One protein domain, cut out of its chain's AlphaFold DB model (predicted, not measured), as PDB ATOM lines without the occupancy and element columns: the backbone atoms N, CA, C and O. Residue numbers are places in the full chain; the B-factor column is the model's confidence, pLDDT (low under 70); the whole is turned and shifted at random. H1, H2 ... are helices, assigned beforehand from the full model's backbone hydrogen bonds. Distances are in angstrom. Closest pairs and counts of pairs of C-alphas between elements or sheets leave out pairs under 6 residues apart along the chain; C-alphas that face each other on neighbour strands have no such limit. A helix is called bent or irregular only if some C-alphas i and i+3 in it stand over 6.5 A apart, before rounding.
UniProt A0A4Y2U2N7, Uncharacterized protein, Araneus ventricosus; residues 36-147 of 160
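AT A GLANCE: This is residues 36 to 147 of the 160 residues of an uncharacterized protein of Araneus ventricosus (UniProt A0A4Y2U2N7). A helical hairpin of H7 and H8 makes one side of a rounded body; the short helices H2 to H5 form a string along the other side, with H6 in between and H1 beside the end of H8. The printed part has 112 residues with eight named helices, H1 to H8 in order, no named strand, and the class all helix. It is compact, with a radius of gyration of the C-alphas of 13.3 A and spans of 34 by 30 by 28 A.

HOW THE PARTS SIT: Start at H1, residues 36 to 49: its residues 36 to 40 alone touch residues 138 to 145 of H8, residues 126 to 145, opposite ways at a shallow tilt of 20 degrees, with the closest C-alphas, Pro 36 and Phe 142, 7.0 A apart. H1 touches H6, residues 102 to 106, closest at C-alphas 41 and 103, 5.2 A. H1 only just touches H5, residues 94 to 98, with residues 41 to 45 alone and 3 pairs of C-alphas within 8 A, the closest Asn 45 and Arg 97 at 7.1 A. H2, residues 66 to 73, is close but not clearly touching H3, residues 78 to 84; C-alphas 73 and 81 are closest, 6.7 A. H3 touches residues 110 to 114 of H7, residues 109 to 120, about perpendicular at 74 degrees, closest at C-alphas 80 and 111, 7.0 A. H4, residues 87 to 90, is close but not clearly touching H6, closest at C-alphas 89 and 102, 6.5 A. The hairpin H7 and H8 touches closest at C-alphas 112 and 132, 4.6 A. Each O i to N i+4 pair is within hydrogen-bond range in H1, H3, H6 and H7, against 2 of 4 in H2, 14 of 16 in H8 and 0 of 1 in H5, whose O i to N i+3 count is 2 of 2; H4 is too short for such a pair.

IN THESE COORDINATES: Find C-alpha 36 at (216.245, 216.693, 331.773), where H1 begins, 20.1 A long. H7 is 16.3 A long; H8 runs 30.4 A to C-alpha 145 at (219.887, 213.063, 336.490), and is only just irregular, with C-alphas 127 and 130 6.6 A apart.

THE WHOLE: The farthest C-alphas, Phe 95 and Arg 122, are 36.7 A apart. The printed part has no cut. The link from H1 to H2 is long, and in it residues 53 to 54 pair antiparallel with 57 to 58. Residues 60 to 97 have pLDDT under 70.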
ATOM      1  N   PRO A  36     217.212 217.525 331.065       88.94
ATOM      2  CA  PRO A  36     216.245 216.693 331.773       88.94
ATOM      3  C   PRO A  36     214.955 217.397 332.217       88.94
ATOM      4  O   PRO A  36     213.873 216.821 332.053       88.94
ATOM      5  N   PRO A  37     214.999 218.630 332.758       89.62
ATOM      6  CA  PRO A  37     213.795 219.372 333.104       89.62
ATOM      7  C   PRO A  37     212.865 219.602 331.903       89.62
ATOM      8  O   PRO A  37     211.638 219.494 332.036       89.62
ATOM      9  N   HIS A  38     213.407 219.874 330.712       88.75
ATOM     10  CA  HIS A  38     212.601 219.984 329.498       88.75
ATOM     11  C   HIS A  38     212.014 218.651 329.027       88.75
ATOM     12  O   HIS A  38     210.851 218.645 328.615       88.75
ATOM     13  N   LEU A  39     212.735 217.534 329.154       89.88
ATOM     14  CA  LEU A  39     212.177 216.207 328.873       89.88
ATOM     15  C   LEU A  39     211.013 215.869 329.813       89.88
ATOM     16  O   LEU A  39     209.945 215.462 329.355       89.88
ATOM     17  N   LEU A  40     211.168 216.116 331.117       89.25
ATOM     18  CA  LEU A  40     210.115 215.860 332.103       89.25
ATOM     19  C   LEU A  40     208.859 216.707 331.834       89.25
ATOM     20  O   LEU A  40     207.727 216.231 331.951       89.25
ATOM     21  N   LYS A  41     209.051 217.964 331.416       87.44
ATOM     22  CA  LYS A  41     207.971 218.850 330.956       87.44
ATOM     23  C   LYS A  41     207.241 218.272 329.741       87.44
ATOM     24  O   LYS A  41     206.011 218.326 329.709       87.44
ATOM     25  N   SER A  42     207.968 217.739 328.759       87.88
ATOM     26  CA  SER A  42     207.369 217.108 327.578       87.88
ATOM     27  C   SER A  42     206.548 215.878 327.953       87.88
ATOM     28  O   SER A  42     205.409 215.773 327.512       87.88
ATOM     29  N   VAL A  43     207.052 215.023 328.853       87.56
ATOM     30  CA  VAL A  43     206.292 213.875 329.377       87.56
ATOM     31  C   VAL A  43     204.988 214.340 330.025       87.56
ATOM     32  O   VAL A  43     203.924 213.867 329.645       87.56
ATOM     33  N   ARG A  44     205.035 215.332 330.925       85.56
ATOM     34  CA  ARG A  44     203.821 215.903 331.539       85.56
ATOM     35  C   ARG A  44     202.821 216.414 330.494       85.56
ATOM     36  O   ARG A  44     201.622 216.216 330.655       85.56
ATOM     37  N   ASN A  45     203.289 217.103 329.455       83.12
ATOM     38  CA  ASN A  45     202.406 217.620 328.407       83.12
ATOM     39  C   ASN A  45     201.776 216.485 327.586       83.12
ATOM     40  O   ASN A  45     200.588 216.548 327.294       83.12
ATOM     41  N   ASN A  46     202.540 215.438 327.273       84.44
ATOM     42  CA  ASN A  46     202.029 214.291 326.529       84.44
ATOM     43  C   ASN A  46     201.015 213.487 327.353       84.44
ATOM     44  O   ASN A  46     199.993 213.111 326.806       84.44
ATOM     45  N   LEU A  47     201.227 213.321 328.665       79.56
ATOM     46  CA  LEU A  47     200.248 212.697 329.579       79.56
ATOM     47  C   LEU A  47     198.899 213.433 329.613       79.56
ATOM     48  O   LEU A  47     197.897 212.862 330.029       79.56
ATOM     49  N   LYS A  48     198.885 214.720 329.250       75.50
ATOM     50  CA  LYS A  48     197.677 215.548 329.210       75.50
ATOM     51  C   LYS A  48     196.981 215.493 327.853       75.50
ATOM     52  O   LYS A  48     195.757 215.476 327.805       75.50
ATOM     53  N   ASP A  49     197.756 215.568 326.776       76.25
ATOM     54  CA  ASP A  49     197.220 215.775 325.430       76.25
ATOM     55  C   ASP A  49     197.081 214.457 324.634       76.25
ATOM     56  O   ASP A  49     196.422 214.444 323.595       76.25
ATOM     57  N   HIS A  50     197.689 213.360 325.101       79.38
ATOM     58  CA  HIS A  50     197.766 212.090 324.383       79.38
ATOM     59  C   HIS A  50     197.573 210.872 325.293       79.38
ATOM     60  O   HIS A  50     197.888 210.887 326.482       79.38
ATOM     61  N   GLU A  51     197.117 209.782 324.683       79.62
ATOM     62  CA  GLU A  51     197.147 208.448 325.270       79.62
ATOM     63  C   GLU A  51     198.591 207.938 325.308       79.62
ATOM     64  O   GLU A  51     199.291 207.931 324.293       79.62
ATOM     65  N   ILE A  52     199.055 207.531 326.489       81.06
ATOM     66  CA  ILE A  52     200.404 206.998 326.687       81.06
ATOM     67  C   ILE A  52     200.298 205.537 327.087       81.06
ATOM     68  O   ILE A  52     199.568 205.202 328.013       81.06
ATOM     69  N   TYR A  53     201.074 204.684 326.425       82.75
ATOM     70  CA  TYR A  53     201.218 203.279 326.784       82.75
ATOM     71  C   TYR A  53     202.468 203.089 327.645       82.75
ATOM     72  O   TYR A  53     203.546 203.597 327.324       82.75
ATOM     73  N   TYR A  54     202.333 202.351 328.742       82.62
ATOM     74  CA  TYR A  54     203.420 201.985 329.642       82.62
ATOM     75  C   TYR A  54     203.345 200.485 329.923       82.62
ATOM     76  O   TYR A  54     202.318 200.006 330.392       82.62
ATOM     77  N   GLU A  55     204.422 199.747 329.625       82.94
ATOM     78  CA  GLU A  55     204.445 198.274 329.729       82.94
ATOM     79  C   GLU A  55     203.254 197.624 328.996       82.94
ATOM     80  O   GLU A  55     202.550 196.791 329.557       82.94
ATOM     81  N   GLU A  56     203.004 198.071 327.756       78.44
ATOM     82  CA  GLU A  56     201.918 197.596 326.871       78.44
ATOM     83  C   GLU A  56     200.491 197.865 327.379       78.44
ATOM     84  O   GLU A  56     199.517 197.521 326.714       78.44
ATOM     85  N   ARG A  57     200.345 198.553 328.514       77.81
ATOM     86  CA  ARG A  57     199.055 198.960 329.074       77.81
ATOM     87  C   ARG A  57     198.818 200.446 328.839       77.81
ATOM     88  O   ARG A  57     199.733 201.260 328.975       77.81
ATOM     89  N   LEU A  58     197.588 200.808 328.484       77.75
ATOM     90  CA  LEU A  58     197.185 202.207 328.403       77.75
ATOM     91  C   LEU A  58     197.269 202.822 329.805       77.75
ATOM     92  O   LEU A  58     196.675 202.311 330.755       77.75
ATOM     93  N   LEU A  59     198.014 203.918 329.943       73.69
ATOM     94  CA  LEU A  59     198.083 204.660 331.190       73.69
ATOM     95  C   LEU A  59     196.773 205.449 331.344       73.69
ATOM     96  O   LEU A  59     196.660 206.592 330.902       73.69
ATOM     97  N   GLU A  60     195.775 204.838 331.980       66.56
ATOM     98  CA  GLU A  60     194.551 205.525 332.403       66.56
ATOM     99  C   GLU A  60     194.881 206.454 333.572       66.56
ATOM    100  O   GLU A  60     194.824 206.122 334.758       66.56
ATOM    101  N   ILE A  61     195.343 207.646 333.227       59.69
ATOM    102  CA  ILE A  61     195.847 208.591 334.205       59.69
ATOM    103  C   ILE A  61     194.674 209.242 334.935       59.69
ATOM    104  O   ILE A  61     193.972 210.105 334.403       59.69
ATOM    105  N   LEU A  62     194.544 208.940 336.226       54.31
ATOM    106  CA  LEU A  62     193.607 209.626 337.119       54.31
ATOM    107  C   LEU A  62     193.848 211.146 337.269       54.31
ATOM    108  O   LEU A  62     192.995 211.822 337.846       54.31
ATOM    109  N   LEU A  63     194.933 211.732 336.725       51.38
ATOM    110  CA  LEU A  63     195.034 213.203 336.611       51.38
ATOM    111  C   LEU A  63     193.904 213.813 335.765       51.38
ATOM    112  O   LEU A  63     193.640 215.008 335.903       51.38
ATOM    113  N   VAL A  64     193.221 213.025 334.930       44.91
ATOM    114  CA  VAL A  64     192.103 213.496 334.098       44.91
ATOM    115  C   VAL A  64     190.764 213.485 334.853       44.91
ATOM    116  O   VAL A  64     189.807 214.102 334.398       44.91
ATOM    117  N   GLN A  65     190.682 212.892 336.055       49.97
ATOM    118  CA  GLN A  65     189.460 212.910 336.877       49.97
ATOM    119  C   GLN A  65     189.635 213.663 338.208       49.97
ATOM    120  O   GLN A  65     189.545 213.071 339.290       49.97
ATOM    121  N   PRO A  66     189.814 215.001 338.168       49.12
ATOM    122  CA  PRO A  66     189.945 215.819 339.367       49.12
ATOM    123  C   PRO A  66     188.729 215.747 340.318       49.12
ATOM    124  O   PRO A  66     188.834 216.055 341.504       49.12
ATOM    125  N   LEU A  67     187.561 215.340 339.818       42.78
ATOM    126  CA  LEU A  67     186.319 215.319 340.592       42.78
ATOM    127  C   LEU A  67     186.207 214.104 341.525       42.78
ATOM    128  O   LEU A  67     185.726 214.248 342.648       42.78
ATOM    129  N   ARG A  68     186.684 212.923 341.103       46.16
ATOM    130  CA  ARG A  68     186.471 211.662 341.839       46.16
ATOM    131  C   ARG A  68     187.441 211.497 343.013       46.16
ATOM    132  O   ARG A  68     187.045 211.032 344.072       46.16
ATOM    133  N   ILE A  69     188.686 211.956 342.863       51.19
ATOM    134  CA  ILE A  69     189.694 211.923 343.936       51.19
ATOM    135  C   ILE A  69     189.610 213.163 344.846       51.19
ATOM    136  O   ILE A  69     189.896 213.065 346.036       51.19
ATOM    137  N   GLY A  70     189.211 214.332 344.327       52.62
ATOM    138  CA  GLY A  70     189.152 215.575 345.110       52.62
ATOM    139  C   GLY A  70     188.183 215.508 346.299       52.62
ATOM    140  O   GLY A  70     188.459 216.082 347.353       52.62
ATOM    141  N   SER A  71     187.085 214.757 346.168       51.53
ATOM    142  CA  SER A  71     186.138 214.483 347.258       51.53
ATOM    143  C   SER A  71     186.704 213.518 348.307       51.53
ATOM    144  O   SER A  71     186.520 213.748 349.500       51.53
ATOM    145  N   ILE A  72     187.449 212.492 347.884       52.31
ATOM    146  CA  ILE A  72     188.114 211.509 348.760       52.31
ATOM    147  C   ILE A  72     189.251 212.171 349.548       52.31
ATOM    148  O   ILE A  72     189.443 211.924 350.736       52.31
ATOM    149  N   LEU A  73     189.999 213.055 348.891       50.38
ATOM    150  CA  LEU A  73     191.153 213.724 349.468       50.38
ATOM    151  C   LEU A  73     190.798 214.799 350.491       50.38
ATOM    152  O   LEU A  73     191.689 215.145 351.275       50.38
ATOM    153  N   LYS A  74     189.563 215.335 350.464       54.00
ATOM    154  CA  LYS A  74     189.121 216.567 351.155       54.00
ATOM    155  C   LYS A  74     189.576 216.632 352.618       54.00
ATOM    156  O   LYS A  74     189.961 217.706 353.080       54.00
ATOM    157  N   ASN A  75     189.642 215.474 353.280       52.41
ATOM    158  CA  ASN A  75     189.967 215.346 354.699       52.41
ATOM    159  C   ASN A  75     191.345 214.732 355.013       52.41
ATOM    160  O   ASN A  75     191.807 214.896 356.135       52.41
ATOM    161  N   CYS A  76     192.025 214.069 354.070       50.59
ATOM    162  CA  CYS A  76     193.220 213.275 354.402       50.59
ATOM    163  C   CYS A  76     194.549 213.990 354.120       50.59
ATOM    164  O   CYS A  76     195.495 213.821 354.877       50.59
ATOM    165  N   MET A  77     194.661 214.799 353.058       58.00
ATOM    166  CA  MET A  77     195.968 215.327 352.620       58.00
ATOM    167  C   MET A  77     195.837 216.677 351.879       58.00
ATOM    168  O   MET A  77     195.949 216.744 350.651       58.00
ATOM    169  N   ARG A  78     195.630 217.786 352.612       58.94
ATOM    170  CA  ARG A  78     195.496 219.152 352.034       58.94
ATOM    171  C   ARG A  78     196.673 219.555 351.127       58.94
ATOM    172  O   ARG A  78     196.484 220.247 350.129       58.94
ATOM    173  N   TRP A  79     197.889 219.104 351.443       57.81
ATOM    174  CA  TRP A  79     199.091 219.395 350.652       57.81
ATOM    175  C   TRP A  79     199.107 218.666 349.305       57.81
ATOM    176  O   TRP A  79     199.414 219.275 348.281       57.81
ATOM    177  N   ILE A  80     198.711 217.392 349.284       59.38
ATOM    178  CA  ILE A  80     198.637 216.586 348.058       59.38
ATOM    179  C   ILE A  80     197.521 217.112 347.153       59.38
ATOM    180  O   ILE A  80     197.723 217.221 345.947       59.38
ATOM    181  N   GLN A  81     196.399 217.570 347.725       56.50
ATOM    182  CA  GLN A  81     195.363 218.285 346.968       56.50
ATOM    183  C   GLN A  81     195.900 219.533 346.266       56.50
ATOM    184  O   GLN A  81     195.615 219.760 345.094       56.50
ATOM    185  N   LYS A  82     196.702 220.343 346.966       56.84
ATOM    186  CA  LYS A  82     197.275 221.573 346.402       56.84
ATOM    187  C   LYS A  82     198.181 221.284 345.201       56.84
ATOM    188  O   LYS A  82     198.208 222.077 344.261       56.84
ATOM    189  N   ILE A  83     198.893 220.158 345.215       57.25
ATOM    190  CA  ILE A  83     199.795 219.747 344.132       57.25
ATOM    191  C   ILE A  83     199.028 219.053 342.993       57.25
ATOM    192  O   ILE A  83     199.245 219.388 341.834       57.25
ATOM    193  N   MET A  84     198.120 218.121 343.302       54.97
ATOM    194  CA  MET A  84     197.385 217.346 342.294       54.97
ATOM    195  C   MET A  84     196.208 218.113 341.665       54.97
ATOM    196  O   MET A  84     195.961 217.934 340.481       54.97
ATOM    197  N   PHE A  85     195.489 218.973 342.402       52.88
ATOM    198  CA  PHE A  85     194.159 219.488 342.004       52.88
ATOM    199  C   PHE A  85     194.083 220.999 341.805       52.88
ATOM    200  O   PHE A  85     193.015 221.523 341.478       52.88
ATOM    201  N   THR A  86     195.181 221.745 341.949       52.94
ATOM    202  CA  THR A  86     195.116 223.142 341.515       52.94
ATOM    203  C   THR A  86     194.960 223.138 339.993       52.94
ATOM    204  O   THR A  86     195.769 222.528 339.296       52.94
ATOM    205  N   LYS A  87     193.974 223.869 339.442       50.12
ATOM    206  CA  LYS A  87     193.763 224.043 337.982       50.12
ATOM    207  C   LYS A  87     195.062 224.341 337.205       50.12
ATOM    208  O   LYS A  87     195.141 224.102 336.011       50.12
ATOM    209  N   LYS A  88     196.093 224.855 337.883       50.72
ATOM    210  CA  LYS A  88     197.438 225.139 337.366       50.72
ATOM    211  C   LYS A  88     198.240 223.890 336.945       50.72
ATOM    212  O   LYS A  88     199.118 224.050 336.103       50.72
ATOM    213  N   HIS A  89     197.956 222.705 337.492       52.75
ATOM    214  CA  HIS A  89     198.707 221.458 337.254       52.75
ATOM    215  C   HIS A  89     198.020 220.501 336.273       52.75
ATOM    216  O   HIS A  89     198.715 219.804 335.543       52.75
ATOM    217  N   ILE A  90     196.682 220.516 336.218       52.31
ATOM    218  CA  ILE A  90     195.867 219.682 335.311       52.31
ATOM    219  C   ILE A  90     195.498 220.458 334.036       52.31
ATOM    220  O   ILE A  90     195.742 219.998 332.924       52.31
ATOM    221  N   ALA A  91     194.987 221.689 334.165       53.81
ATOM    222  CA  ALA A  91     194.698 222.560 333.024       53.81
ATOM    223  C   ALA A  91     195.948 223.377 332.665       53.81
ATOM    224  O   ALA A  91     196.036 224.592 332.861       53.81
ATOM    225  N   VAL A  92     196.964 222.677 332.165       57.56
ATOM    226  CA  VAL A  92     198.172 223.309 331.642       57.56
ATOM    227  C   VAL A  92     197.849 223.905 330.263       57.56
ATOM    228  O   VAL A  92     198.001 223.244 329.236       57.56
ATOM    229  N   SER A  93     197.345 225.142 330.244       60.06
ATOM    230  CA  SER A  93     197.119 225.948 329.035       60.06
ATOM    231  C   SER A  93     198.035 227.182 329.001       60.06
ATOM    232  O   SER A  93     198.506 227.662 330.040       60.06
ATOM    233  N   GLY A  94     198.333 227.668 327.791       68.56
ATOM    234  CA  GLY A  94     199.160 228.859 327.558       68.56
ATOM    235  C   GLY A  94     200.567 228.768 328.167       68.56
ATOM    236  O   GLY A  94     201.210 227.715 328.142       68.56
ATOM    237  N   PHE A  95     201.036 229.864 328.774       61.12
ATOM    238  CA  PHE A  95     202.383 229.995 329.356       61.12
ATOM    239  C   PHE A  95     202.736 228.927 330.409       61.12
ATOM    240  O   PHE A  95     203.907 228.601 330.602       61.12
ATOM    241  N   LYS A  96     201.743 228.307 331.065       65.50
ATOM    242  CA  LYS A  96     201.976 227.242 332.061       65.50
ATOM    243  C   LYS A  96     202.536 225.961 331.433       65.50
ATOM    244  O   LYS A  96     203.244 225.222 332.116       65.50
ATOM    245  N   ARG A  97     202.308 225.732 330.131       69.06
ATOM    246  CA  ARG A  97     202.876 224.604 329.364       69.06
ATOM    247  C   ARG A  97     204.398 224.644 329.322       69.06
ATOM    248  O   ARG A  97     205.043 223.597 329.313       69.06
ATOM    249  N   MET A  98     204.969 225.842 329.398       73.62
ATOM    250  CA  MET A  98     206.413 226.063 329.429       73.62
ATOM    251  C   MET A  98     206.997 226.022 330.844       73.62
ATOM    252  O   MET A  98     208.210 225.905 330.989       73.62
ATOM    253  N   ASN A  99     206.163 226.067 331.891       78.81
ATOM    254  CA  ASN A  99     206.646 226.073 333.265       78.81
ATOM    255  C   ASN A  99     207.162 224.687 333.666       78.81
ATOM    256  O   ASN A  99     206.403 223.776 334.012       78.81
ATOM    257  N   VAL A 100     208.482 224.560 333.631       82.00
ATOM    258  CA  VAL A 100     209.220 223.351 333.982       82.00
ATOM    259  C   VAL A 100     209.023 222.979 335.454       82.00
ATOM    260  O   VAL A 100     208.920 221.798 335.755       82.00
ATOM    261  N   LYS A 101     208.853 223.950 336.368       83.25
ATOM    262  CA  LYS A 101     208.710 223.691 337.818       83.25
ATOM    263  C   LYS A 101     207.467 222.871 338.172       83.25
ATOM    264  O   LYS A 101     207.452 222.200 339.198       83.25
ATOM    265  N   LEU A 102     206.431 222.912 337.333       78.69
ATOM    266  CA  LEU A 102     205.200 222.152 337.560       78.69
ATOM    267  C   LEU A 102     205.360 220.665 337.210       78.69
ATOM    268  O   LEU A 102     204.615 219.843 337.729       78.69
ATOM    269  N   ALA A 103     206.302 220.298 336.334       83.44
ATOM    270  CA  ALA A 103     206.463 218.907 335.907       83.44
ATOM    271  C   ALA A 103     207.007 217.985 337.017       83.44
ATOM    272  O   ALA A 103     206.349 216.980 337.279       83.44
ATOM    273  N   PRO A 104     208.078 218.341 337.758       84.62
ATOM    274  CA  PRO A 104     208.522 217.572 338.922       84.62
ATOM    275  C   PRO A 104     207.469 217.482 340.024       84.62
ATOM    276  O   PRO A 104     207.456 216.523 340.774       84.62
ATOM    277  N   GLN A 105     206.577 218.470 340.138       82.50
ATOM    278  CA  GLN A 105     205.503 218.440 341.130       82.50
ATOM    279  C   GLN A 105     204.450 217.378 340.793       82.50
ATOM    280  O   GLN A 105     204.031 216.649 341.688       82.50
ATOM    281  N   VAL A 106     204.061 217.279 339.515       79.75
ATOM    282  CA  VAL A 106     203.099 216.287 338.994       79.75
ATOM    283  C   VAL A 106     203.693 214.877 338.938       79.75
ATOM    284  O   VAL A 106     203.004 213.896 339.200       79.75
ATOM    285  N   LEU A 107     204.977 214.771 338.605       85.31
ATOM    286  CA  LEU A 107     205.694 213.506 338.481       85.31
ATOM    287  C   LEU A 107     206.587 213.277 339.706       85.31
ATOM    288  O   LEU A 107     207.794 213.115 339.562       85.31
ATOM    289  N   SER A 108     205.989 213.328 340.903       85.88
ATOM    290  CA  SER A 108     206.706 213.242 342.183       85.88
ATOM    291  C   SER A 108     206.405 211.975 342.978       85.88
ATOM    292  O   SER A 108     205.313 211.403 342.901       85.88
ATOM    293  N   HIS A 109     207.341 211.612 343.859       87.50
ATOM    294  CA  HIS A 109     207.167 210.554 344.855       87.50
ATOM    295  C   HIS A 109     205.874 210.713 345.665       87.50
ATOM    296  O   HIS A 109     205.131 209.754 345.833       87.50
ATOM    297  N   SER A 110     205.572 211.926 346.140       81.94
ATOM    298  CA  SER A 110     204.381 212.186 346.958       81.94
ATOM    299  C   SER A 110     203.079 211.871 346.220       81.94
ATOM    300  O   SER A 110     202.142 211.375 346.840       81.94
ATOM    301  N   ILE A 111     203.018 212.110 344.905       81.56
ATOM    302  CA  ILE A 111     201.850 211.749 344.093       81.56
ATOM    303  C   ILE A 111     201.764 210.236 343.902       81.56
ATOM    304  O   ILE A 111     200.687 209.667 344.072       81.56
ATOM    305  N   ALA A 112     202.882 209.564 343.616       85.44
ATOM    306  CA  ALA A 112     202.899 208.105 343.526       85.44
ATOM    307  C   ALA A 112     202.471 207.439 344.848       85.44
ATOM    308  O   ALA A 112     201.681 206.497 344.838       85.44
ATOM    309  N   SER A 113     202.951 207.934 345.992       84.81
ATOM    310  CA  SER A 113     202.548 207.444 347.315       84.81
ATOM    311  C   SER A 113     201.066 207.677 347.588       84.81
ATOM    312  O   SER A 113     200.401 206.772 348.079       84.81
ATOM    313  N   ALA A 114     200.526 208.843 347.217       78.94
ATOM    314  CA  ALA A 114     199.099 209.125 347.361       78.94
ATOM    315  C   ALA A 114     198.237 208.137 346.570       78.94
ATOM    316  O   ALA A 114     197.281 207.586 347.110       78.94
ATOM    317  N   LEU A 115     198.591 207.875 345.308       79.19
ATOM    318  CA  LEU A 115     197.881 206.902 344.476       79.19
ATOM    319  C   LEU A 115     197.922 205.502 345.098       79.19
ATOM    320  O   LEU A 115     196.884 204.853 345.202       79.19
ATOM    321  N   ASN A 116     199.088 205.065 345.583       84.75
ATOM    322  CA  ASN A 116     199.226 203.775 346.267       84.75
ATOM    323  C   ASN A 116     198.393 203.696 347.554       84.75
ATOM    324  O   ASN A 116     197.777 202.665 347.814       84.75
ATOM    325  N   LEU A 117     198.323 204.777 348.335       82.06
ATOM    326  CA  LEU A 117     197.483 204.837 349.531       82.06
ATOM    327  C   LEU A 117     195.997 204.693 349.176       82.06
ATOM    328  O   LEU A 117     195.276 203.944 349.831       82.06
ATOM    329  N   PHE A 118     195.533 205.356 348.114       76.00
ATOM    330  CA  PHE A 118     194.142 205.232 347.671       76.00
ATOM    331  C   PHE A 118     193.807 203.859 347.098       76.00
ATOM    332  O   PHE A 118     192.701 203.372 347.327       76.00
ATOM    333  N   LEU A 119     194.752 203.231 346.397       81.81
ATOM    334  CA  LEU A 119     194.641 201.844 345.950       81.81
ATOM    335  C   LEU A 119     194.508 200.895 347.145       81.81
ATOM    336  O   LEU A 119     193.580 200.089 347.188       81.81
ATOM    337  N   ALA A 120     195.381 201.034 348.146       83.12
ATOM    338  CA  ALA A 120     195.349 200.224 349.363       83.12
ATOM    339  C   ALA A 120     194.039 200.413 350.147       83.12
ATOM    340  O   ALA A 120     193.443 199.446 350.612       83.12
ATOM    341  N   ALA A 121     193.541 201.649 350.219       80.69
ATOM    342  CA  ALA A 121     192.268 201.982 350.850       80.69
ATOM    343  C   ALA A 121     191.030 201.623 349.997       80.69
ATOM    344  O   ALA A 121     189.912 201.943 350.403       80.69
ATOM    345  N   ARG A 122     191.210 201.013 348.810       80.44
ATOM    346  CA  ARG A 122     190.148 200.693 347.832       80.44
ATOM    347  C   ARG A 122     189.258 201.893 347.482       80.44
ATOM    348  O   ARG A 122     188.060 201.761 347.251       80.44
ATOM    349  N   ARG A 123     189.846 203.091 347.480       72.50
ATOM    350  CA  ARG A 123     189.164 204.358 347.173       72.50
ATOM    351  C   ARG A 123     189.228 204.715 345.689       72.50
ATOM    352  O   ARG A 123     188.430 205.529 345.235       72.50
ATOM    353  N   ILE A 124     190.167 204.121 344.956       75.44
ATOM    354  CA  ILE A 124     190.291 204.222 343.499       75.44
ATOM    355  C   ILE A 124     190.437 202.828 342.891       75.44
ATOM    356  O   ILE A 124     190.775 201.869 343.585       75.44
ATOM    357  N   GLU A 125     190.150 202.733 341.599       77.19
ATOM    358  CA  GLU A 125     190.218 201.499 340.822       77.19
ATOM    359  C   GLU A 125     191.667 201.008 340.660       77.19
ATOM    360  O   GLU A 125     192.629 201.778 340.728       77.19
ATOM    361  N   SER A 126     191.831 199.700 340.444       79.56
ATOM    362  CA  SER A 126     193.144 199.055 340.305       79.56
ATOM    363  C   SER A 126     193.911 199.477 339.047       79.56
ATOM    364  O   SER A 126     195.128 199.309 339.003       79.56
ATOM    365  N   ASN A 127     193.244 200.083 338.058       76.81
ATOM    366  CA  ASN A 127     193.886 200.716 336.895       76.81
ATOM    367  C   ASN A 127     194.884 201.822 337.290       76.81
ATOM    368  O   ASN A 127     195.796 202.128 336.527       76.81
ATOM    369  N   ALA A 128     194.790 202.373 338.506       76.69
ATOM    370  CA  ALA A 128     195.709 203.391 339.007       76.69
ATOM    371  C   ALA A 128     197.106 202.859 339.392       76.69
ATOM    372  O   ALA A 128     198.010 203.662 339.653       76.69
ATOM    373  N   ILE A 129     197.305 201.532 339.439       85.06
ATOM    374  CA  ILE A 129     198.584 200.904 339.819       85.06
ATOM    375  C   ILE A 129     199.697 201.292 338.839       85.06
ATOM    376  O   ILE A 129     200.794 201.673 339.261       85.06
ATOM    377  N   ASP A 130     199.421 201.233 337.538       86.75
ATOM    378  CA  ASP A 130     200.408 201.546 336.503       86.75
ATOM    379  C   ASP A 130     200.777 203.034 336.464       86.75
ATOM    380  O   ASP A 130     201.975 203.334 336.501       86.75
ATOM    381  N   PRO A 131     199.821 203.986 336.515       83.75
ATOM    382  CA  PRO A 131     200.126 205.395 336.744       83.75
ATOM    383  C   PRO A 131     201.009 205.635 337.976       83.75
ATOM    384  O   PRO A 131     201.978 206.392 337.897       83.75
ATOM    385  N   ALA A 132     200.727 204.982 339.110       85.56
ATOM    386  CA  ALA A 132     201.520 205.147 340.328       85.56
ATOM    387  C   ALA A 132     202.968 204.658 340.145       85.56
ATOM    388  O   ALA A 132     203.917 205.336 340.558       85.56
ATOM    389  N   ARG A 133     203.157 203.504 339.489       89.88
ATOM    390  CA  ARG A 133     204.484 202.954 339.158       89.88
ATOM    391  C   ARG A 133     205.238 203.843 338.177       89.88
ATOM    392  O   ARG A 133     206.408 204.150 338.419       89.88
ATOM    393  N   PHE A 134     204.570 204.299 337.121       90.12
ATOM    394  CA  PHE A 134     205.135 205.204 336.127       90.12
ATOM    395  C   PHE A 134     205.623 206.508 336.767       90.12
ATOM    396  O   PHE A 134     206.784 206.882 336.596       90.12
ATOM    397  N   ILE A 135     204.784 207.164 337.577       88.56
ATOM    398  CA  ILE A 135     205.140 208.414 338.269       88.56
ATOM    399  C   ILE A 135     206.349 208.202 339.186       88.56
ATOM    400  O   ILE A 135     207.289 208.996 339.150       88.56
ATOM    401  N   LYS A 136     206.378 207.104 339.954       90.75
ATOM    402  CA  LYS A 136     207.520 206.763 340.819       90.75
ATOM    403  C   LYS A 136     208.808 206.546 340.018       90.75
ATOM    404  O   LYS A 136     209.883 206.932 340.471       90.75
ATOM    405  N   LYS A 137     208.717 205.921 338.841       91.75
ATOM    406  CA  LYS A 137     209.861 205.698 337.946       91.75
ATOM    407  C   LYS A 137     210.388 207.018 337.378       91.75
ATOM    408  O   LYS A 137     211.598 207.224 337.376       91.75
ATOM    409  N   MET A 138     209.495 207.921 336.973       91.12
ATOM    410  CA  MET A 138     209.858 209.254 336.479       91.12
ATOM    411  C   MET A 138     210.514 210.126 337.558       91.12
ATOM    412  O   MET A 138     211.531 210.753 337.272       91.12
ATOM    413  N   ASP A 139     209.985 210.126 338.787       91.06
ATOM    414  CA  ASP A 139     210.565 210.842 339.937       91.06
ATOM    415  C   ASP A 139     212.003 210.378 340.208       91.06
ATOM    416  O   ASP A 139     212.927 211.188 340.222       91.06
ATOM    417  N   LYS A 140     212.221 209.059 340.296       90.56
ATOM    418  CA  LYS A 140     213.561 208.486 340.494       90.56
ATOM    419  C   LYS A 140     214.521 208.806 339.352       90.56
ATOM    420  O   LYS A 140     215.685 209.114 339.606       90.56
ATOM    421  N   LEU A 141     214.055 208.716 338.104       91.31
ATOM    422  CA  LEU A 141     214.870 209.035 336.933       91.31
ATOM    423  C   LEU A 141     215.306 210.502 336.974       91.31
ATOM    424  O   LEU A 141     216.486 210.796 336.801       91.31
ATOM    425  N   PHE A 142     214.367 211.406 337.257       90.19
ATOM    426  CA  PHE A 142     214.640 212.834 337.344       90.19
ATOM    427  C   PHE A 142     215.562 213.195 338.515       90.19
ATOM    428  O   PHE A 142     216.488 213.983 338.334       90.19
ATOM    429  N   ASP A 143     215.369 212.592 339.690       88.44
ATOM    430  CA  ASP A 143     216.253 212.796 340.842       88.44
ATOM    431  C   ASP A 143     217.679 212.285 340.554       88.44
ATOM    432  O   ASP A 143     218.644 212.916 340.979       88.44
ATOM    433  N   THR A 144     217.831 211.202 339.780       88.44
ATOM    434  CA  THR A 144     219.145 210.643 339.397       88.44
ATOM    435  C   THR A 144     219.920 211.579 338.468       88.44
ATOM    436  O   THR A 144     221.115 211.784 338.647       88.44
ATOM    437  N   ILE A 145     219.250 212.173 337.480       87.44
ATOM    438  CA  ILE A 145     219.887 213.063 336.490       87.44
ATOM    439  C   ILE A 145     220.010 214.517 336.969       87.44
ATOM    440  O   ILE A 145     220.750 215.294 336.375       87.44
ATOM    441  N   ASN A 146     219.303 214.897 338.039       85.44
ATOM    442  CA  ASN A 146     219.311 216.247 338.617       85.44
ATOM    443  C   ASN A 146     219.885 216.285 340.051       85.44
ATOM    444  O   ASN A 146     219.689 217.257 340.790       85.44
ATOM    445  N   SER A 147     220.596 215.238 340.479       81.25
ATOM    446  CA  SER A 147     221.256 215.199 341.785       81.25
ATOM    447  C   SER A 147     222.467 216.136 341.810       81.25
ATOM    448  O   SER A 147     223.392 215.987 341.017       81.25
TER     449      SER A 147